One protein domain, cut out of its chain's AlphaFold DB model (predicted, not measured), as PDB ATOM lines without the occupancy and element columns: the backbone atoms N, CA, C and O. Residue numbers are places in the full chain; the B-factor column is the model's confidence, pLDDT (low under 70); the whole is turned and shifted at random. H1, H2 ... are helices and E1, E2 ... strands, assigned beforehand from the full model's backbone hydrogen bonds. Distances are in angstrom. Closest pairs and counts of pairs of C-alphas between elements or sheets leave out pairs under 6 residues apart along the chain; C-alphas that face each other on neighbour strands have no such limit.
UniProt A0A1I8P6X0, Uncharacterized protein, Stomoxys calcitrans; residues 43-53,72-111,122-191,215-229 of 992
ATOM      1  N   ARG A  43      70.828  95.444 111.081       43.75
ATOM      2  CA  ARG A  43      71.565  94.711 110.043       43.75
ATOM      3  C   ARG A  43      70.670  93.591 109.532       43.75
ATOM      4  O   ARG A  43      70.298  92.722 110.314       43.75
ATOM      5  N   ILE A  44      70.348  93.604 108.243       43.97
ATOM      6  CA  ILE A  44      69.627  92.504 107.596       43.97
ATOM      7  C   ILE A  44      70.635  91.737 106.746       43.97
ATOM      8  O   ILE A  44      71.254  92.296 105.839       43.97
ATOM      9  N   PHE A  45      70.824  90.468 107.093       38.66
ATOM     10  CA  PHE A  45      71.652  89.524 106.357       38.66
ATOM     11  C   PHE A  45      70.766  88.758 105.372       38.66
ATOM     12  O   PHE A  45      69.602  88.488 105.665       38.66
ATOM     13  N   TYR A  46      71.317  88.419 104.214       40.41
ATOM     14  CA  TYR A  46      70.681  87.560 103.223       40.41
ATOM     15  C   TYR A  46      71.732  86.580 102.707       40.41
ATOM     16  O   TYR A  46      72.874  86.988 102.490       40.41
ATOM     17  N   ASP A  47      71.342  85.318 102.547       41.66
ATOM     18  CA  ASP A  47      72.187  84.258 102.006       41.66
ATOM     19  C   ASP A  47      71.595  83.745 100.687       41.66
ATOM     20  O   ASP A  47      70.386  83.546 100.560       41.66
ATOM     21  N   GLU A  48      72.472  83.587  99.705       44.53
ATOM     22  CA  GLU A  48      72.206  83.150  98.335       44.53
ATOM     23  C   GLU A  48      72.555  81.659  98.180       44.53
ATOM     24  O   GLU A  48      71.857  80.919  97.486       44.53
ATOM     25  N   ASN A  49      73.563  81.180  98.922       43.28
ATOM     26  CA  ASN A  49      74.066  79.808  98.848       43.28
ATOM     27  C   ASN A  49      73.076  78.806  99.457       43.28
ATOM     28  O   ASN A  49      72.931  77.696  98.951       43.28
ATOM     29  N   ALA A  50      72.303  79.238 100.461       47.81
ATOM     30  CA  ALA A  50      71.226  78.455 101.074       47.81
ATOM     31  C   ALA A  50      70.119  78.010 100.089       47.81
ATOM     32  O   ALA A  50      69.311  77.151 100.435       47.81
ATOM     33  N   TYR A  51      70.067  78.580  98.877       43.97
ATOM     34  CA  TYR A  51      69.217  78.106  97.777       43.97
ATOM     35  C   TYR A  51      69.994  77.417  96.644       43.97
ATOM     36  O   TYR A  51      69.384  76.674  95.880       43.97
ATOM     37  N   ALA A  52      71.308  77.631  96.529       48.31
ATOM     38  CA  ALA A  52      72.145  76.990  95.513       48.31
ATOM     39  C   ALA A  52      72.408  75.505  95.829       48.31
ATOM     40  O   ALA A  52      72.294  74.663  94.942       48.31
ATOM     41  N   ASP A  53      72.674  75.173  97.098       44.47
ATOM     42  CA  ASP A  53      72.908  73.786  97.540       44.47
ATOM     43  C   ASP A  53      71.609  72.960  97.682       44.47
ATOM     44  O   ASP A  53      71.651  71.749  97.898       44.47
ATOM     45  N   PRO A  72      70.682  90.545  91.742       58.47
ATOM     46  CA  PRO A  72      70.146  89.813  92.902       58.47
ATOM     47  C   PRO A  72      69.844  90.721  94.106       58.47
ATOM     48  O   PRO A  72      68.824  90.560  94.780       58.47
ATOM     49  N   TRP A  73      70.655  91.766  94.302       60.28
ATOM     50  CA  TRP A  73      70.454  92.801  95.321       60.28
ATOM     51  C   TRP A  73      69.114  93.553  95.212       60.28
ATOM     52  O   TRP A  73      68.640  94.087  96.217       60.28
ATOM     53  N   GLU A  74      68.474  93.605  94.037       61.81
ATOM     54  CA  GLU A  74      67.170  94.255  93.853       61.81
ATOM     55  C   GLU A  74      66.069  93.503  94.622       61.81
ATOM     56  O   GLU A  74      65.202  94.123  95.244       61.81
ATOM     57  N   ARG A  75      66.134  92.163  94.644       64.00
ATOM     58  CA  ARG A  75      65.195  91.309  95.388       64.00
ATOM     59  C   ARG A  75      65.346  91.520  96.894       64.00
ATOM     60  O   ARG A  75      64.351  91.727  97.589       64.00
ATOM     61  N   THR A  76      66.585  91.555  97.382       63.00
ATOM     62  CA  THR A  76      66.901  91.821  98.791       63.00
ATOM     63  C   THR A  76      66.449  93.222  99.216       63.00
ATOM     64  O   THR A  76      65.839  93.361 100.271       63.00
ATOM     65  N   LEU A  77      66.641  94.253  98.384       62.88
ATOM     66  CA  LEU A  77      66.185  95.626  98.661       62.88
ATOM     67  C   LEU A  77      64.652  95.732  98.758       62.88
ATOM     68  O   LEU A  77      64.129  96.394  99.664       62.88
ATOM     69  N   LYS A  78      63.925  95.032  97.875       63.81
ATOM     70  CA  LYS A  78      62.454  94.955  97.928       63.81
ATOM     71  C   LYS A  78      61.952  94.310  99.221       63.81
ATOM     72  O   LYS A  78      60.981  94.793  99.805       63.81
ATOM     73  N   HIS A  79      62.627  93.258  99.685       63.12
ATOM     74  CA  HIS A  79      62.311  92.570 100.940       63.12
ATOM     75  C   HIS A  79      62.653  93.411 102.183       63.12
ATOM     76  O   HIS A  79      61.805  93.619 103.051       63.12
ATOM     77  N   VAL A  80      63.872  93.960 102.233       61.72
ATOM     78  CA  VAL A  80      64.365  94.835 103.311       61.72
ATOM     79  C   VAL A  80      63.417  96.001 103.554       61.72
ATOM     80  O   VAL A  80      63.095  96.307 104.700       61.72
ATOM     81  N   THR A  81      62.923  96.641 102.493       62.16
ATOM     82  CA  THR A  81      62.080  97.825 102.688       62.16
ATOM     83  C   THR A  81      60.643  97.478 103.075       62.16
ATOM     84  O   THR A  81      60.044  98.230 103.841       62.16
ATOM     85  N   TYR A  82      60.117  96.320 102.653       63.69
ATOM     86  CA  TYR A  82      58.873  95.775 103.212       63.69
ATOM     87  C   TYR A  82      59.007  95.564 104.730       63.69
ATOM     88  O   TYR A  82      58.186  96.073 105.494       63.69
ATOM     89  N   LEU A  83      60.091  94.915 105.179       60.38
ATOM     90  CA  LEU A  83      60.387  94.730 106.606       60.38
ATOM     91  C   LEU A  83      60.467  96.065 107.361       60.38
ATOM     92  O   LEU A  83      59.855  96.194 108.420       60.38
ATOM     93  N   THR A  84      61.168  97.071 106.833       59.41
ATOM     94  CA  THR A  84      61.275  98.391 107.483       59.41
ATOM     95  C   THR A  84      59.923  99.105 107.573       59.41
ATOM     96  O   THR A  84      59.605  99.672 108.620       59.41
ATOM     97  N   LEU A  85      59.094  99.047 106.524       57.16
ATOM     98  CA  LEU A  85      57.756  99.651 106.528       57.16
ATOM     99  C   LEU A  85      56.828  98.968 107.533       57.16
ATOM    100  O   LEU A  85      56.225  99.642 108.370       57.16
ATOM    101  N   PHE A  86      56.777  97.637 107.505       55.16
ATOM    102  CA  PHE A  86      55.936  96.856 108.407       55.16
ATOM    103  C   PHE A  86      56.406  96.967 109.867       55.16
ATOM    104  O   PHE A  86      55.592  97.125 110.777       55.16
ATOM    105  N   THR A  87      57.721  97.009 110.108       54.69
ATOM    106  CA  THR A  87      58.260  97.238 111.460       54.69
ATOM    107  C   THR A  87      57.945  98.644 111.970       54.69
ATOM    108  O   THR A  87      57.730  98.812 113.164       54.69
ATOM    109  N   ASN A  88      57.868  99.659 111.105       47.88
ATOM    110  CA  ASN A  88      57.444 100.997 111.525       47.88
ATOM    111  C   ASN A  88      55.952 101.049 111.890       47.88
ATOM    112  O   ASN A  88      55.598 101.746 112.842       47.88
ATOM    113  N   ALA A  89      55.097 100.264 111.224       53.59
ATOM    114  CA  ALA A  89      53.714 100.068 111.662       53.59
ATOM    115  C   ALA A  89      53.652  99.365 113.034       53.59
ATOM    116  O   ALA A  89      53.009  99.877 113.950       53.59
ATOM    117  N   ALA A  90      54.394  98.266 113.220       48.53
ATOM    118  CA  ALA A  90      54.468  97.543 114.496       48.53
ATOM    119  C   ALA A  90      55.045  98.399 115.647       48.53
ATOM    120  O   ALA A  90      54.524  98.376 116.761       48.53
ATOM    121  N   ASN A  91      56.056  99.232 115.379       51.50
ATOM    122  CA  ASN A  91      56.580 100.204 116.344       51.50
ATOM    123  C   ASN A  91      55.491 101.190 116.809       51.50
ATOM    124  O   ASN A  91      55.438 101.517 117.991       51.50
ATOM    125  N   GLY A  92      54.599 101.622 115.907       56.12
ATOM    126  CA  GLY A  92      53.458 102.488 116.233       56.12
ATOM    127  C   GLY A  92      52.455 101.855 117.209       56.12
ATOM    128  O   GLY A  92      51.799 102.560 117.979       56.12
ATOM    129  N   ILE A  93      52.375 100.523 117.221       52.44
ATOM    130  CA  ILE A  93      51.579  99.745 118.177       52.44
ATOM    131  C   ILE A  93      52.296  99.698 119.533       52.44
ATOM    132  O   ILE A  93      51.692 100.006 120.560       52.44
ATOM    133  N   ILE A  94      53.605  99.409 119.528       49.59
ATOM    134  CA  ILE A  94      54.462  99.381 120.729       49.59
ATOM    135  C   ILE A  94      54.501 100.750 121.435       49.59
ATOM    136  O   ILE A  94      54.585 100.802 122.660       49.59
ATOM    137  N   THR A  95      54.342 101.866 120.713       53.56
ATOM    138  CA  THR A  95      54.196 103.215 121.305       53.56
ATOM    139  C   THR A  95      52.851 103.476 122.012       53.56
ATOM    140  O   THR A  95      52.502 104.627 122.261       53.56
ATOM    141  N   GLY A  96      52.097 102.431 122.364       47.97
ATOM    142  CA  GLY A  96      50.940 102.509 123.260       47.97
ATOM    143  C   GLY A  96      49.590 102.737 122.579       47.97
ATOM    144  O   GLY A  96      48.596 102.961 123.270       47.97
ATOM    145  N   ASN A  97      49.502 102.653 121.247       53.31
ATOM    146  CA  ASN A  97      48.210 102.688 120.558       53.31
ATOM    147  C   ASN A  97      47.571 101.289 120.513       53.31
ATOM    148  O   ASN A  97      47.456 100.660 119.458       53.31
ATOM    149  N   PHE A  98      47.145 100.808 121.684       55.59
ATOM    150  CA  PHE A  98      46.610  99.455 121.872       55.59
ATOM    151  C   PHE A  98      45.369  99.141 121.018       55.59
ATOM    152  O   PHE A  98      45.132  97.973 120.716       55.59
ATOM    153  N   SER A  99      44.636 100.154 120.533       60.81
ATOM    154  CA  SER A  99      43.518  99.962 119.591       60.81
ATOM    155  C   SER A  99      43.930  99.203 118.318       60.81
ATOM    156  O   SER A  99      43.138  98.438 117.768       60.81
ATOM    157  N   LYS A 100      45.197  99.343 117.897       56.38
ATOM    158  CA  LYS A 100      45.764  98.670 116.721       56.38
ATOM    159  C   LYS A 100      46.428  97.323 117.023       56.38
ATOM    160  O   LYS A 100      46.771  96.618 116.081       56.38
ATOM    161  N   VAL A 101      46.561  96.913 118.292       61.59
ATOM    162  CA  VAL A 101      47.033  95.551 118.636       61.59
ATOM    163  C   VAL A 101      46.062  94.510 118.094       61.59
ATOM    164  O   VAL A 101      46.499  93.534 117.491       61.59
ATOM    165  N   LYS A 102      44.749  94.730 118.265       60.88
ATOM    166  CA  LYS A 102      43.741  93.807 117.738       60.88
ATOM    167  C   LYS A 102      43.759  93.791 116.210       60.88
ATOM    168  O   LYS A 102      43.870  92.721 115.642       60.88
ATOM    169  N   GLU A 103      43.756  94.956 115.561       58.31
ATOM    170  CA  GLU A 103      43.843  95.081 114.093       58.31
ATOM    171  C   GLU A 103      45.080  94.359 113.512       58.31
ATOM    172  O   GLU A 103      44.987  93.701 112.483       58.31
ATOM    173  N   TYR A 104      46.221  94.414 114.206       53.53
ATOM    174  CA  TYR A 104      47.459  93.721 113.836       53.53
ATOM    175  C   TYR A 104      47.421  92.206 114.081       53.53
ATOM    176  O   TYR A 104      47.905  91.442 113.249       53.53
ATOM    177  N   ASN A 105      46.847  91.754 115.199       54.16
ATOM    178  CA  ASN A 105      46.740  90.326 115.503       54.16
ATOM    179  C   ASN A 105      45.676  89.656 114.611       54.16
ATOM    180  O   ASN A 105      45.932  88.600 114.042       54.16
ATOM    181  N   ASP A 106      44.539  90.329 114.394       51.59
ATOM    182  CA  ASP A 106      43.521  89.958 113.407       51.59
ATOM    183  C   ASP A 106      44.142  89.900 111.992       51.59
ATOM    184  O   ASP A 106      43.892  88.942 111.268       51.59
ATOM    185  N   PHE A 107      45.000  90.858 111.599       54.84
ATOM    186  CA  PHE A 107      45.721  90.828 110.313       54.84
ATOM    187  C   PHE A 107      46.657  89.615 110.191       54.84
ATOM    188  O   PHE A 107      46.621  88.925 109.173       54.84
ATOM    189  N   LEU A 108      47.465  89.327 111.219       46.88
ATOM    190  CA  LEU A 108      48.389  88.184 111.221       46.88
ATOM    191  C   LEU A 108      47.676  86.823 111.222       46.88
ATOM    192  O   LEU A 108      48.230  85.857 110.703       46.88
ATOM    193  N   GLN A 109      46.481  86.740 111.810       44.00
ATOM    194  CA  GLN A 109      45.687  85.509 111.886       44.00
ATOM    195  C   GLN A 109      44.683  85.365 110.731       44.00
ATOM    196  O   GLN A 109      44.192  84.265 110.481       44.00
ATOM    197  N   SER A 110      44.369  86.446 110.010       37.31
ATOM    198  CA  SER A 110      43.452  86.385 108.874       37.31
ATOM    199  C   SER A 110      44.074  85.632 107.687       37.31
ATOM    200  O   SER A 110      45.153  86.010 107.221       37.31
ATOM    201  N   PRO A 111      43.401  84.612 107.114       37.16
ATOM    202  CA  PRO A 111      43.716  84.197 105.753       37.16
ATOM    203  C   PRO A 111      43.463  85.390 104.819       37.16
ATOM    204  O   PRO A 111      42.500  86.130 105.020       37.16
ATOM    205  N   ARG A 122      45.115 109.814 105.059       41.81
ATOM    206  CA  ARG A 122      45.793 111.067 104.665       41.81
ATOM    207  C   ARG A 122      47.267 111.128 105.109       41.81
ATOM    208  O   ARG A 122      47.779 112.203 105.428       41.81
ATOM    209  N   PHE A 123      47.969 109.992 105.124       42.91
ATOM    210  CA  PHE A 123      49.417 109.935 105.323       42.91
ATOM    211  C   PHE A 123      50.125 110.458 104.071       42.91
ATOM    212  O   PHE A 123      50.473 109.719 103.150       42.91
ATOM    213  N   GLY A 124      50.291 111.782 104.044       43.59
ATOM    214  CA  GLY A 124      50.921 112.500 102.947       43.59
ATOM    215  C   GLY A 124      52.337 112.002 102.656       43.59
ATOM    216  O   GLY A 124      53.079 111.642 103.567       43.59
ATOM    217  N   ASP A 125      52.673 112.020 101.363       48.03
ATOM    218  CA  ASP A 125      53.984 111.754 100.761       48.03
ATOM    219  C   ASP A 125      55.159 111.766 101.753       48.03
ATOM    220  O   ASP A 125      55.664 112.831 102.122       48.03
ATOM    221  N   ILE A 126      55.644 110.589 102.156       48.97
ATOM    222  CA  ILE A 126      56.708 110.514 103.160       48.97
ATOM    223  C   ILE A 126      58.054 110.760 102.463       48.97
ATOM    224  O   ILE A 126      58.623 109.882 101.803       48.97
ATOM    225  N   VAL A 127      58.517 112.009 102.545       50.59
ATOM    226  CA  VAL A 127      59.735 112.506 101.893       50.59
ATOM    227  C   VAL A 127      60.974 112.094 102.694       50.59
ATOM    228  O   VAL A 127      61.061 112.366 103.888       50.59
ATOM    229  N   THR A 128      61.958 111.484 102.019       56.25
ATOM    230  CA  THR A 128      63.255 111.051 102.589       56.25
ATOM    231  C   THR A 128      63.129 110.160 103.833       56.25
ATOM    232  O   THR A 128      63.510 110.551 104.933       56.25
ATOM    233  N   LEU A 129      62.593 108.947 103.653       65.00
ATOM    234  CA  LEU A 129      62.316 108.014 104.755       65.00
ATOM    235  C   LEU A 129      63.547 107.271 105.287       65.00
ATOM    236  O   LEU A 129      63.757 107.207 106.492       65.00
ATOM    237  N   ALA A 130      64.331 106.684 104.385       87.19
ATOM    238  CA  ALA A 130      65.464 105.833 104.725       87.19
ATOM    239  C   ALA A 130      66.557 105.958 103.662       87.19
ATOM    240  O   ALA A 130      66.277 106.098 102.467       87.19
ATOM    241  N   GLN A 131      67.809 105.896 104.100       94.38
ATOM    242  CA  GLN A 131      68.977 105.842 103.230       94.38
ATOM    243  C   GLN A 131      70.069 105.019 103.899       94.38
ATOM    244  O   GLN A 131      70.135 104.931 105.129       94.38
ATOM    245  N   GLY A 132      70.932 104.438 103.084       95.38
ATOM    246  CA  GLY A 132      71.977 103.562 103.564       95.38
ATOM    247  C   GLY A 132      72.921 103.125 102.463       95.38
ATOM    248  O   GLY A 132      73.055 103.764 101.413       95.38
ATOM    249  N   ARG A 133      73.586 102.007 102.722       94.38
ATOM    250  CA  ARG A 133      74.569 101.406 101.829       94.38
ATOM    251  C   ARG A 133      74.301  99.930 101.587       94.38
ATOM    252  O   ARG A 133      73.670  99.250 102.399       94.38
ATOM    253  N   LEU A 134      74.763  99.480 100.430       95.06
ATOM    254  CA  LEU A 134      74.816  98.092 100.013       95.06
ATOM    255  C   LEU A 134      76.260  97.628 100.175       95.06
ATOM    256  O   LEU A 134      77.156  98.149  99.504       95.06
ATOM    257  N   GLU A 135      76.480  96.685 101.084       95.25
ATOM    258  CA  GLU A 135      77.787  96.081 101.328       95.25
ATOM    259  C   GLU A 135      77.803  94.656 100.770       95.25
ATOM    260  O   GLU A 135      76.916  93.863 101.084       95.25
ATOM    261  N   SER A 136      78.820  94.324  99.977       95.25
ATOM    262  CA  SER A 136      79.158  92.940  99.648       95.25
ATOM    263  C   SER A 136      79.979  92.339 100.790       95.25
ATOM    264  O   SER A 136      80.914  92.963 101.300       95.25
ATOM    265  N   LEU A 137      79.609  91.142 101.230       94.44
ATOM    266  CA  LEU A 137      80.396  90.332 102.148       94.44
ATOM    267  C   LEU A 137      81.473  89.561 101.357       94.44
ATOM    268  O   LEU A 137      81.295  89.318 100.164       94.44
ATOM    269  N   PRO A 138      82.554  89.086 102.005       92.25
ATOM    270  CA  PRO A 138      83.564  88.248 101.346       92.25
ATOM    271  C   PRO A 138      83.017  86.954 100.715       92.25
ATOM    272  O   PRO A 138      83.668  86.382  99.850       92.25
ATOM    273  N   SER A 139      81.826  86.509 101.124       93.75
ATOM    274  CA  SER A 139      81.089  85.371 100.562       93.75
ATOM    275  C   SER A 139      80.288  85.701  99.290       93.75
ATOM    276  O   SER A 139      79.467  84.895  98.870       93.75
ATOM    277  N   GLY A 140      80.451  86.893  98.703       92.31
ATOM    278  CA  GLY A 140      79.674  87.376  97.550       92.31
ATOM    279  C   GLY A 140      78.303  87.958  97.917       92.31
ATOM    280  O   GLY A 140      77.821  88.861  97.235       92.31
ATOM    281  N   LEU A 141      77.731  87.514  99.041       92.62
ATOM    282  CA  LEU A 141      76.434  87.939  99.573       92.62
ATOM    283  C   LEU A 141      76.317  89.460  99.731       92.62
ATOM    284  O   LEU A 141      77.276  90.139 100.099       92.62
ATOM    285  N   TYR A 142      75.111  89.998  99.552       93.31
ATOM    286  CA  TYR A 142      74.830  91.430  99.679       93.31
ATOM    287  C   TYR A 142      73.966  91.739 100.907       93.31
ATOM    288  O   TYR A 142      72.859  91.218 101.040       93.31
ATOM    289  N   ARG A 143      74.424  92.655 101.773       92.75
ATOM    290  CA  ARG A 143      73.639  93.177 102.906       92.75
ATOM    291  C   ARG A 143      73.291  94.650 102.749       92.75
ATOM    292  O   ARG A 143      74.109  95.472 102.330       92.75
ATOM    293  N   PHE A 144      72.078  94.990 103.167       93.69
ATOM    294  CA  PHE A 144      71.603  96.367 103.249       93.69
ATOM    295  C   PHE A 144      71.820  96.886 104.669       93.69
ATOM    296  O   PHE A 144      71.299  96.330 105.636       93.69
ATOM    297  N   VAL A 145      72.612  97.951 104.787       93.69
ATOM    298  CA  VAL A 145      72.906  98.621 106.056       93.69
ATOM    299  C   VAL A 145      72.266 100.002 106.028       93.69
ATOM    300  O   VAL A 145      72.625 100.841 105.200       93.69
ATOM    301  N   GLU A 146      71.295 100.225 106.911       93.44
ATOM    302  CA  GLU A 146      70.663 101.530 107.115       93.44
ATOM    303  C   GLU A 146      71.624 102.508 107.811       93.44
ATOM    304  O   GLU A 146      72.408 102.124 108.681       93.44
ATOM    305  N   GLY A 147      71.537 103.787 107.438       90.69
ATOM    306  CA  GLY A 147      72.304 104.877 108.032       90.69
ATOM    307  C   GLY A 147      73.292 105.511 107.055       90.69
ATOM    308  O   GLY A 147      73.852 104.858 106.174       90.69
ATOM    309  N   ASN A 148      73.524 106.816 107.223       85.69
ATOM    310  CA  ASN A 148      74.517 107.530 106.426       85.69
ATOM    311  C   ASN A 148      75.908 106.928 106.624       85.69
ATOM    312  O   ASN A 148      76.309 106.611 107.743       85.69
ATOM    313  N   CYS A 149      76.649 106.808 105.526       82.19
ATOM    314  CA  CYS A 149      78.027 106.360 105.572       82.19
ATOM    315  C   CYS A 149      78.970 107.560 105.625       82.19
ATOM    316  O   CYS A 149      79.074 108.314 104.657       82.19
ATOM    317  N   ASP A 150      79.660 107.722 106.751       84.38
ATOM    318  CA  ASP A 150      80.797 108.631 106.840       84.38
ATOM    319  C   ASP A 150      81.967 108.128 105.980       84.38
ATOM    320  O   ASP A 150      82.057 106.956 105.607       84.38
ATOM    321  N   TYR A 151      82.919 109.020 105.701       78.94
ATOM    322  CA  TYR A 151      84.061 108.749 104.819       78.94
ATOM    323  C   TYR A 151      84.887 107.502 105.198       78.94
ATOM    324  O   TYR A 151      85.570 106.931 104.353       78.94
ATOM    325  N   GLN A 152      84.823 107.064 106.460       80.81
ATOM    326  CA  GLN A 152      85.515 105.869 106.941       80.81
ATOM    327  C   GLN A 152      84.880 104.569 106.417       80.81
ATOM    328  O   GLN A 152      85.606 103.762 105.845       80.81
ATOM    329  N   CYS A 153      83.553 104.391 106.492       82.31
ATOM    330  CA  CYS A 153      82.911 103.194 105.925       82.31
ATOM    331  C   CYS A 153      82.869 103.223 104.388       82.31
ATOM    332  O   CYS A 153      82.922 102.175 103.757       82.31
ATOM    333  N   ALA A 154      82.907 104.408 103.763       79.94
ATOM    334  CA  ALA A 154      83.079 104.537 102.311       79.94
ATOM    335  C   ALA A 154      84.493 104.129 101.832       79.94
ATOM    336  O   ALA A 154      84.754 104.075 100.628       79.94
ATOM    337  N   ARG A 155      85.413 103.863 102.774       81.31
ATOM    338  CA  ARG A 155      86.766 103.343 102.544       81.31
ATOM    339  C   ARG A 155      86.888 101.847 102.858       81.31
ATOM    340  O   ARG A 155      87.895 101.241 102.489       81.31
ATOM    341  N   GLU A 156      85.901 101.244 103.518       82.69
ATOM    342  CA  GLU A 156      85.820  99.790 103.662       82.69
ATOM    343  C   GLU A 156      85.530  99.199 102.274       82.69
ATOM    344  O   GLU A 156      84.554  99.578 101.627       82.69
ATOM    345  N   ASN A 157      86.381  98.283 101.790       78.94
ATOM    346  CA  ASN A 157      86.341  97.803 100.393       78.94
ATOM    347  C   ASN A 157      85.039  97.047 100.021       78.94
ATOM    348  O   ASN A 157      84.875  96.637  98.877       78.94
ATOM    349  N   ASN A 158      84.133  96.864 100.981       92.19
ATOM    350  CA  ASN A 158      82.886  96.119 100.869       92.19
ATOM    351  C   ASN A 158      81.728  96.963 100.299       92.19
ATOM    352  O   ASN A 158      80.713  96.400  99.901       92.19
ATOM    353  N   MET A 159      81.818  98.299 100.289       93.19
ATOM    354  CA  MET A 159      80.694  99.157  99.891       93.19
ATOM    355  C   MET A 159      80.524  99.225  98.362       93.19
ATOM    356  O   MET A 159      81.311  99.861  97.665       93.19
ATOM    357  N   VAL A 160      79.454  98.607  97.849       94.44
ATOM    358  CA  VAL A 160      79.160  98.488  96.407       94.44
ATOM    359  C   VAL A 160      78.188  99.564  95.915       94.44
ATOM    360  O   VAL A 160      78.275  99.999  94.769       94.44
ATOM    361  N   ALA A 161      77.268 100.041  96.760       95.12
ATOM    362  CA  ALA A 161      76.354 101.128  96.397       95.12
ATOM    363  C   ALA A 161      75.863 101.935  97.607       95.12
ATOM    364  O   ALA A 161      75.873 101.464  98.744       95.12
ATOM    365  N   THR A 162      75.344 103.133  97.342       95.38
ATOM    366  CA  THR A 162      74.388 103.810  98.238       95.38
ATOM    367  C   THR A 162      72.963 103.533  97.775       95.38
ATOM    368  O   THR A 162      72.715 103.420  96.573       95.38
ATOM    369  N   TRP A 163      72.016 103.465  98.707       95.25
ATOM    370  CA  TRP A 163      70.584 103.392  98.415       95.25
ATOM    371  C   TRP A 163      69.821 104.452  99.215       95.25
ATOM    372  O   TRP A 163      70.221 104.838 100.312       95.25
ATOM    373  N   HIS A 164      68.729 104.957  98.647       94.75
ATOM    374  CA  HIS A 164      67.951 106.056  99.216       94.75
ATOM    375  C   HIS A 164      66.487 105.973  98.769       94.75
ATOM    376  O   HIS A 164      66.196 105.996  97.568       94.75
ATOM    377  N   VAL A 165      65.561 105.918  99.726       93.69
ATOM    378  CA  VAL A 165      64.113 105.971  99.487       93.69
ATOM    379  C   VAL A 165      63.725 107.411  99.152       93.69
ATOM    380  O   VAL A 165      63.669 108.280 100.020       93.69
ATOM    381  N   GLN A 166      63.463 107.668  97.867       90.38
ATOM    382  CA  GLN A 166      63.111 108.996  97.358       90.38
ATOM    383  C   GLN A 166      61.745 109.451  97.862       90.38
ATOM    384  O   GLN A 166      61.563 110.625  98.184       90.38
ATOM    385  N   LYS A 167      60.776 108.532  97.873       88.12
ATOM    386  CA  LYS A 167      59.384 108.825  98.197       88.12
ATOM    387  C   LYS A 167      58.640 107.546  98.545       88.12
ATOM    388  O   LYS A 167      58.811 106.551  97.843       88.12
ATOM    389  N   ILE A 168      57.745 107.606  99.523       87.75
ATOM    390  CA  ILE A 168      56.645 106.643  99.633       87.75
ATOM    391  C   ILE A 168      55.332 107.400  99.515       87.75
ATOM    392  O   ILE A 168      55.152 108.443 100.145       87.75
ATOM    393  N   ARG A 169      54.447 106.884  98.666       85.69
ATOM    394  CA  ARG A 169      53.067 107.340  98.538       85.69
ATOM    395  C   ARG A 169      52.167 106.276  99.142       85.69
ATOM    396  O   ARG A 169      52.229 105.126  98.708       85.69
ATOM    397  N   HIS A 170      51.305 106.683 100.065       82.00
ATOM    398  CA  HIS A 170      50.005 106.037 100.151       82.00
ATOM    399  C   HIS A 170      49.225 106.401  98.874       82.00
ATOM    400  O   HIS A 170      49.380 107.505  98.337       82.00
ATOM    401  N   ARG A 171      48.424 105.479  98.358       79.12
ATOM    402  CA  ARG A 171      47.465 105.704  97.273       79.12
ATOM    403  C   ARG A 171      46.087 105.276  97.768       79.12
ATOM    404  O   ARG A 171      45.978 104.402  98.622       79.12
ATOM    405  N   ASP A 172      45.055 105.948  97.284       77.19
ATOM    406  CA  ASP A 172      43.678 105.720  97.728       77.19
ATOM    407  C   ASP A 172      43.195 104.320  97.326       77.19
ATOM    408  O   ASP A 172      43.623 103.794  96.297       77.19
ATOM    409  N   VAL A 173      42.296 103.736  98.126       67.69
ATOM    410  CA  VAL A 173      41.857 102.323  98.045       67.69
ATOM    411  C   VAL A 173      41.329 101.930  96.654       67.69
ATOM    412  O   VAL A 173      41.510 100.795  96.216       67.69
ATOM    413  N   ASP A 174      40.764 102.882  95.906       75.75
ATOM    414  CA  ASP A 174      40.276 102.690  94.530       75.75
ATOM    415  C   ASP A 174      41.395 102.360  93.517       75.75
ATOM    416  O   ASP A 174      41.143 101.926  92.389       75.75
ATOM    417  N   ARG A 175      42.660 102.576  93.893       65.31
ATOM    418  CA  ARG A 175      43.846 102.253  93.095       65.31
ATOM    419  C   ARG A 175      44.498 101.018  93.709       65.31
ATOM    420  O   ARG A 175      45.038 101.104  94.796       65.31
ATOM    421  N   LYS A 176      44.518  99.912  92.954       74.56
ATOM    422  CA  LYS A 176      44.865  98.526  93.368       74.56
ATOM    423  C   LYS A 176      46.018  98.314  94.373       74.56
ATOM    424  O   LYS A 176      45.980  97.320  95.083       74.56
ATOM    425  N   PHE A 177      46.983  99.230  94.425       72.94
ATOM    426  CA  PHE A 177      48.138  99.233  95.321       72.94
ATOM    427  C   PHE A 177      47.932 100.344  96.369       72.94
ATOM    428  O   PHE A 177      47.954 101.517  95.981       72.94
ATOM    429  N   HIS A 178      47.806 100.025  97.661       82.94
ATOM    430  CA  HIS A 178      47.732 101.032  98.733       82.94
ATOM    431  C   HIS A 178      49.083 101.743  98.915       82.94
ATOM    432  O   HIS A 178      49.122 102.926  99.257       82.94
ATOM    433  N   TYR A 179      50.200 101.057  98.631       83.50
ATOM    434  CA  TYR A 179      51.554 101.617  98.733       83.50
ATOM    435  C   TYR A 179      52.339 101.608  97.410       83.50
ATOM    436  O   TYR A 179      52.431 100.605  96.698       83.50
ATOM    437  N   GLU A 180      52.985 102.740  97.116       88.31
ATOM    438  CA  GLU A 180      53.996 102.888  96.062       88.31
ATOM    439  C   GLU A 180      55.255 103.540  96.646       88.31
ATOM    440  O   GLU A 180      55.269 104.730  96.981       88.31
ATOM    441  N   MET A 181      56.346 102.781  96.715       91.38
ATOM    442  CA  MET A 181      57.669 103.301  97.034       91.38
ATOM    443  C   MET A 181      58.469 103.579  95.760       91.38
ATOM    444  O   MET A 181      58.550 102.743  94.862       91.38
ATOM    445  N   LYS A 182      59.177 104.711  95.739       92.44
ATOM    446  CA  LYS A 182      60.292 104.959  94.823       92.44
ATOM    447  C   LYS A 182      61.605 105.060  95.596       92.44
ATOM    448  O   LYS A 182      61.734 105.902  96.487       92.44
ATOM    449  N   PHE A 183      62.606 104.281  95.200       93.88
ATOM    450  CA  PHE A 183      63.973 104.376  95.719       93.88
ATOM    451  C   PHE A 183      64.997 104.534  94.591       93.88
ATOM    452  O   PHE A 183      64.699 104.364  93.409       93.88
ATOM    453  N   SER A 184      66.216 104.913  94.956       94.56
ATOM    454  CA  SER A 184      67.345 105.049  94.040       94.56
ATOM    455  C   SER A 184      68.593 104.405  94.604       94.56
ATOM    456  O   SER A 184      68.930 104.650  95.763       94.56
ATOM    457  N   VAL A 185      69.283 103.642  93.763       94.31
ATOM    458  CA  VAL A 185      70.575 103.022  94.050       94.31
ATOM    459  C   VAL A 185      71.630 103.708  93.189       94.31
ATOM    460  O   VAL A 185      71.476 103.822  91.974       94.31
ATOM    461  N   SER A 186      72.686 104.204  93.829       95.25
ATOM    462  CA  SER A 186      73.846 104.787  93.149       95.25
ATOM    463  C   SER A 186      75.045 103.867  93.399       95.25
ATOM    464  O   SER A 186      75.561 103.861  94.524       95.25
ATOM    465  N   PRO A 187      75.469 103.061  92.407       92.62
ATOM    466  CA  PRO A 187      76.605 102.167  92.549       92.62
ATOM    467  C   PRO A 187      77.885 102.979  92.730       92.62
ATOM    468  O   PRO A 187      78.120 103.975  92.041       92.62
ATOM    469  N   MET A 188      78.726 102.537  93.656       88.69
ATOM    470  CA  MET A 188      80.080 103.041  93.799       88.69
ATOM    471  C   MET A 188      80.944 102.322  92.771       88.69
ATOM    472  O   MET A 188      81.388 101.197  92.974       88.69
ATOM    473  N   THR A 189      81.150 102.975  91.628       80.12
ATOM    474  CA  THR A 189      82.104 102.529  90.606       80.12
ATOM    475  C   THR A 189      83.455 102.247  91.265       80.12
ATOM    476  O   THR A 189      83.980 103.140  91.922       80.12
ATOM    477  N   GLY A 190      84.021 101.048  91.075       67.00
ATOM    478  CA  GLY A 190      85.148 100.516  91.870       67.00
ATOM    479  C   GLY A 190      86.462 101.316  91.869       67.00
ATOM    480  O   GLY A 190      87.392 100.978  92.601       67.00
ATOM    481  N   ALA A 191      86.551 102.406  91.104       66.62
ATOM    482  CA  ALA A 191      87.528 103.455  91.351       66.62
ATOM    483  C   ALA A 191      87.247 104.103  92.723       66.62
ATOM    484  O   ALA A 191      86.308 104.888  92.861       66.62
ATOM    485  N   ASN A 215      74.786 106.831  86.189       82.00
ATOM    486  CA  ASN A 215      74.412 105.484  86.647       82.00
ATOM    487  C   ASN A 215      73.581 105.468  87.952       82.00
ATOM    488  O   ASN A 215      73.678 104.530  88.733       82.00
ATOM    489  N   ILE A 216      72.781 106.506  88.232       88.06
ATOM    490  CA  ILE A 216      71.818 106.462  89.350       88.06
ATOM    491  C   ILE A 216      70.565 105.723  88.873       88.06
ATOM    492  O   ILE A 216      69.726 106.293  88.174       88.06
ATOM    493  N   GLN A 217      70.426 104.463  89.271       90.69
ATOM    494  CA  GLN A 217      69.269 103.641  88.931       90.69
ATOM    495  C   GLN A 217      68.116 103.960  89.891       90.69
ATOM    496  O   GLN A 217      68.316 104.032  91.106       90.69
ATOM    497  N   THR A 218      66.903 104.181  89.373       92.38
ATOM    498  CA  THR A 218      65.721 104.455  90.212       92.38
ATOM    499  C   THR A 218      64.635 103.423  89.981       92.38
ATOM    500  O   THR A 218      64.161 103.278  88.857       92.38
ATOM    501  N   PHE A 219      64.205 102.780  91.057       90.88
ATOM    502  CA  PHE A 219      63.228 101.703  91.054       90.88
ATOM    503  C   PHE A 219      61.922 102.188  91.674       90.88
ATOM    504  O   PHE A 219      61.917 103.055  92.554       90.88
ATOM    505  N   ILE A 220      60.818 101.605  91.223       91.38
ATOM    506  CA  ILE A 220      59.504 101.755  91.842       91.38
ATOM    507  C   ILE A 220      59.065 100.356  92.260       91.38
ATOM    508  O   ILE A 220      59.038  99.453  91.429       91.38
ATOM    509  N   GLN A 221      58.748 100.199  93.541       88.44
ATOM    510  CA  GLN A 221      58.152  99.000  94.118       88.44
ATOM    511  C   GLN A 221      56.746  99.372  94.571       88.44
ATOM    512  O   GLN A 221      56.565 100.290  95.377       88.44
ATOM    513  N   LYS A 222      55.754  98.668  94.045       88.62
ATOM    514  CA  LYS A 222      54.356  98.789  94.443       88.62
ATOM    515  C   LYS A 222      53.975  97.604  95.321       88.62
ATOM    516  O   LYS A 222      54.712  96.625  95.416       88.62
ATOM    517  N   GLU A 223      52.803  97.693  95.926       79.88
ATOM    518  CA  GLU A 223      52.260  96.619  96.749       79.88
ATOM    519  C   GLU A 223      52.007  95.329  95.960       79.88
ATOM    520  O   GLU A 223      52.612  94.334  96.320       79.88
ATOM    521  N   ASP A 224      51.256  95.343  94.847       78.19
ATOM    522  CA  ASP A 224      50.987  94.153  94.006       78.19
ATOM    523  C   ASP A 224      52.255  93.488  93.420       78.19
ATOM    524  O   ASP A 224      52.201  92.349  92.953       78.19
ATOM    525  N   ASP A 225      53.412  94.167  93.429       78.12
ATOM    526  CA  ASP A 225      54.691  93.525  93.090       78.12
ATOM    527  C   ASP A 225      55.103  92.506  94.189       78.12
ATOM    528  O   ASP A 225      56.036  91.720  94.008       78.12
ATOM    529  N   TYR A 226      54.405  92.491  95.326       63.22
ATOM    530  CA  TYR A 226      54.603  91.689  96.529       63.22
ATOM    531  C   TYR A 226      53.281  90.965  96.902       63.22
ATOM    532  O   TYR A 226      52.206  91.531  96.734       63.22
ATOM    533  N   PRO A 227      53.300  89.707  97.384       53.25
ATOM    534  CA  PRO A 227      54.433  88.785  97.444       53.25
ATOM    535  C   PRO A 227      54.819  88.205  96.073       53.25
ATOM    536  O   PRO A 227      55.765  87.425  95.997       53.25
ATOM    537  N   HIS A 228      54.142  88.578  94.979       50.84
ATOM    538  CA  HIS A 228      54.297  87.927  93.673       50.84
ATOM    539  C   HIS A 228      55.732  87.939  93.097       50.84
ATOM    540  O   HIS A 228      56.105  86.965  92.444       50.84
ATOM    541  N   SER A 229      56.581  88.933  93.412       50.75
ATOM    542  CA  SER A 229      58.036  88.909  93.104       50.75
ATOM    543  C   SER A 229      58.801  87.728  93.730       50.75
ATOM    544  O   SER A 229      59.946  87.469  93.363       50.75
TER     545      SER A 229
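This is residues 43 to 53, 72 to 111, 122 to 191 and 215 to 229 of the 992 residues of an uncharacterized protein of Stomoxys calcitrans (UniProt A0A1I8P6X0). A five-stranded sheet, curled like part of a barrel, wraps round residues 72 to 85 of one long helix, H2, which lies on its hollow face. H2 runs on past these residues and turns through a tight link into H3, away from the sheet; residues 94 to 99 and 105 to 111 stick out. H1 is a short helix off the sheet, near the end of the first printed stretch. The 136 printed residues include three named helices and then five named strands, a mixed class, with the antiparallel sheet order E2, E1, E3, E4, E5. The whole is only just compact, close to loose, with a radius of gyration of the C-alphas of 17.0 A and spans of 50 by 37 by 30 A.

The sheet is strongly twisted, and its inner strand E3, residues 159 to 170, is antiparallel to both neighbours. Beside E1, residues 131 to 136, N 132 and O 163 are 2.9 A apart, within hydrogen-bond range; beside E4, residues 179 to 187, N 166 and O 182 are 2.8 A apart. E3 and E4 form a hairpin. E1 forms another with edge strand E2, residues 142 to 146, where N 135 and O 143 are 2.9 A apart. The other edge strand, E5, residues 217 to 222, pairs with E4 through N 181 and O 221, 2.8 A apart. Residues 43 to 44 pair antiparallel with residues 144 to 145 of E2, and 126 to 127 with 167 to 168 of E3. H2, residues 72 to 94, is on the sheet; its closest C-alphas to E2 are those of Trp 73 and Tyr 142, 6.3 A apart. H3, residues 99 to 109, is close to H2 but not clearly touching: the closest C-alphas, of Ile 93 and Lys 100, are 6.1 A apart. Their lines make a steep tilt of 42 degrees, opposite ways. H1, residues 49 to 52, and H3 are not on the sheet. O i to N i+4 pairs are within range in 18 of 19 cases in H2 and 6 of 7 in H3; H1 is too short for one.

E3 spans 31.5 A, E4 25.8 A, E1 16.8 A, E5 16.6 A and E2 13.2 A. H2 spans 33.3 A, from C-alpha 72 at (70.146, 89.813, 92.902) to C-alpha 94 at (54.462, 99.381, 120.729). H3 spans 16.5 A and H1 4.8 A. E5 ends with C-alpha 222 at (54.356, 98.789, 94.443).

The C-alphas farthest apart, of Ser 99 and Ala 191, are 52.4 A apart. Residues 54 to 71, 112 to 121 and 192 to 214 are not printed, with C-alpha gaps of 16.9, 27.0 and 14.1 A. The link from E2 to E3 is long, 12 residues. Mean pLDDT of the printed part is 71.1; 67 residues are under 70, among them residues 43 to 53, 72 to 111 and 122 to 129.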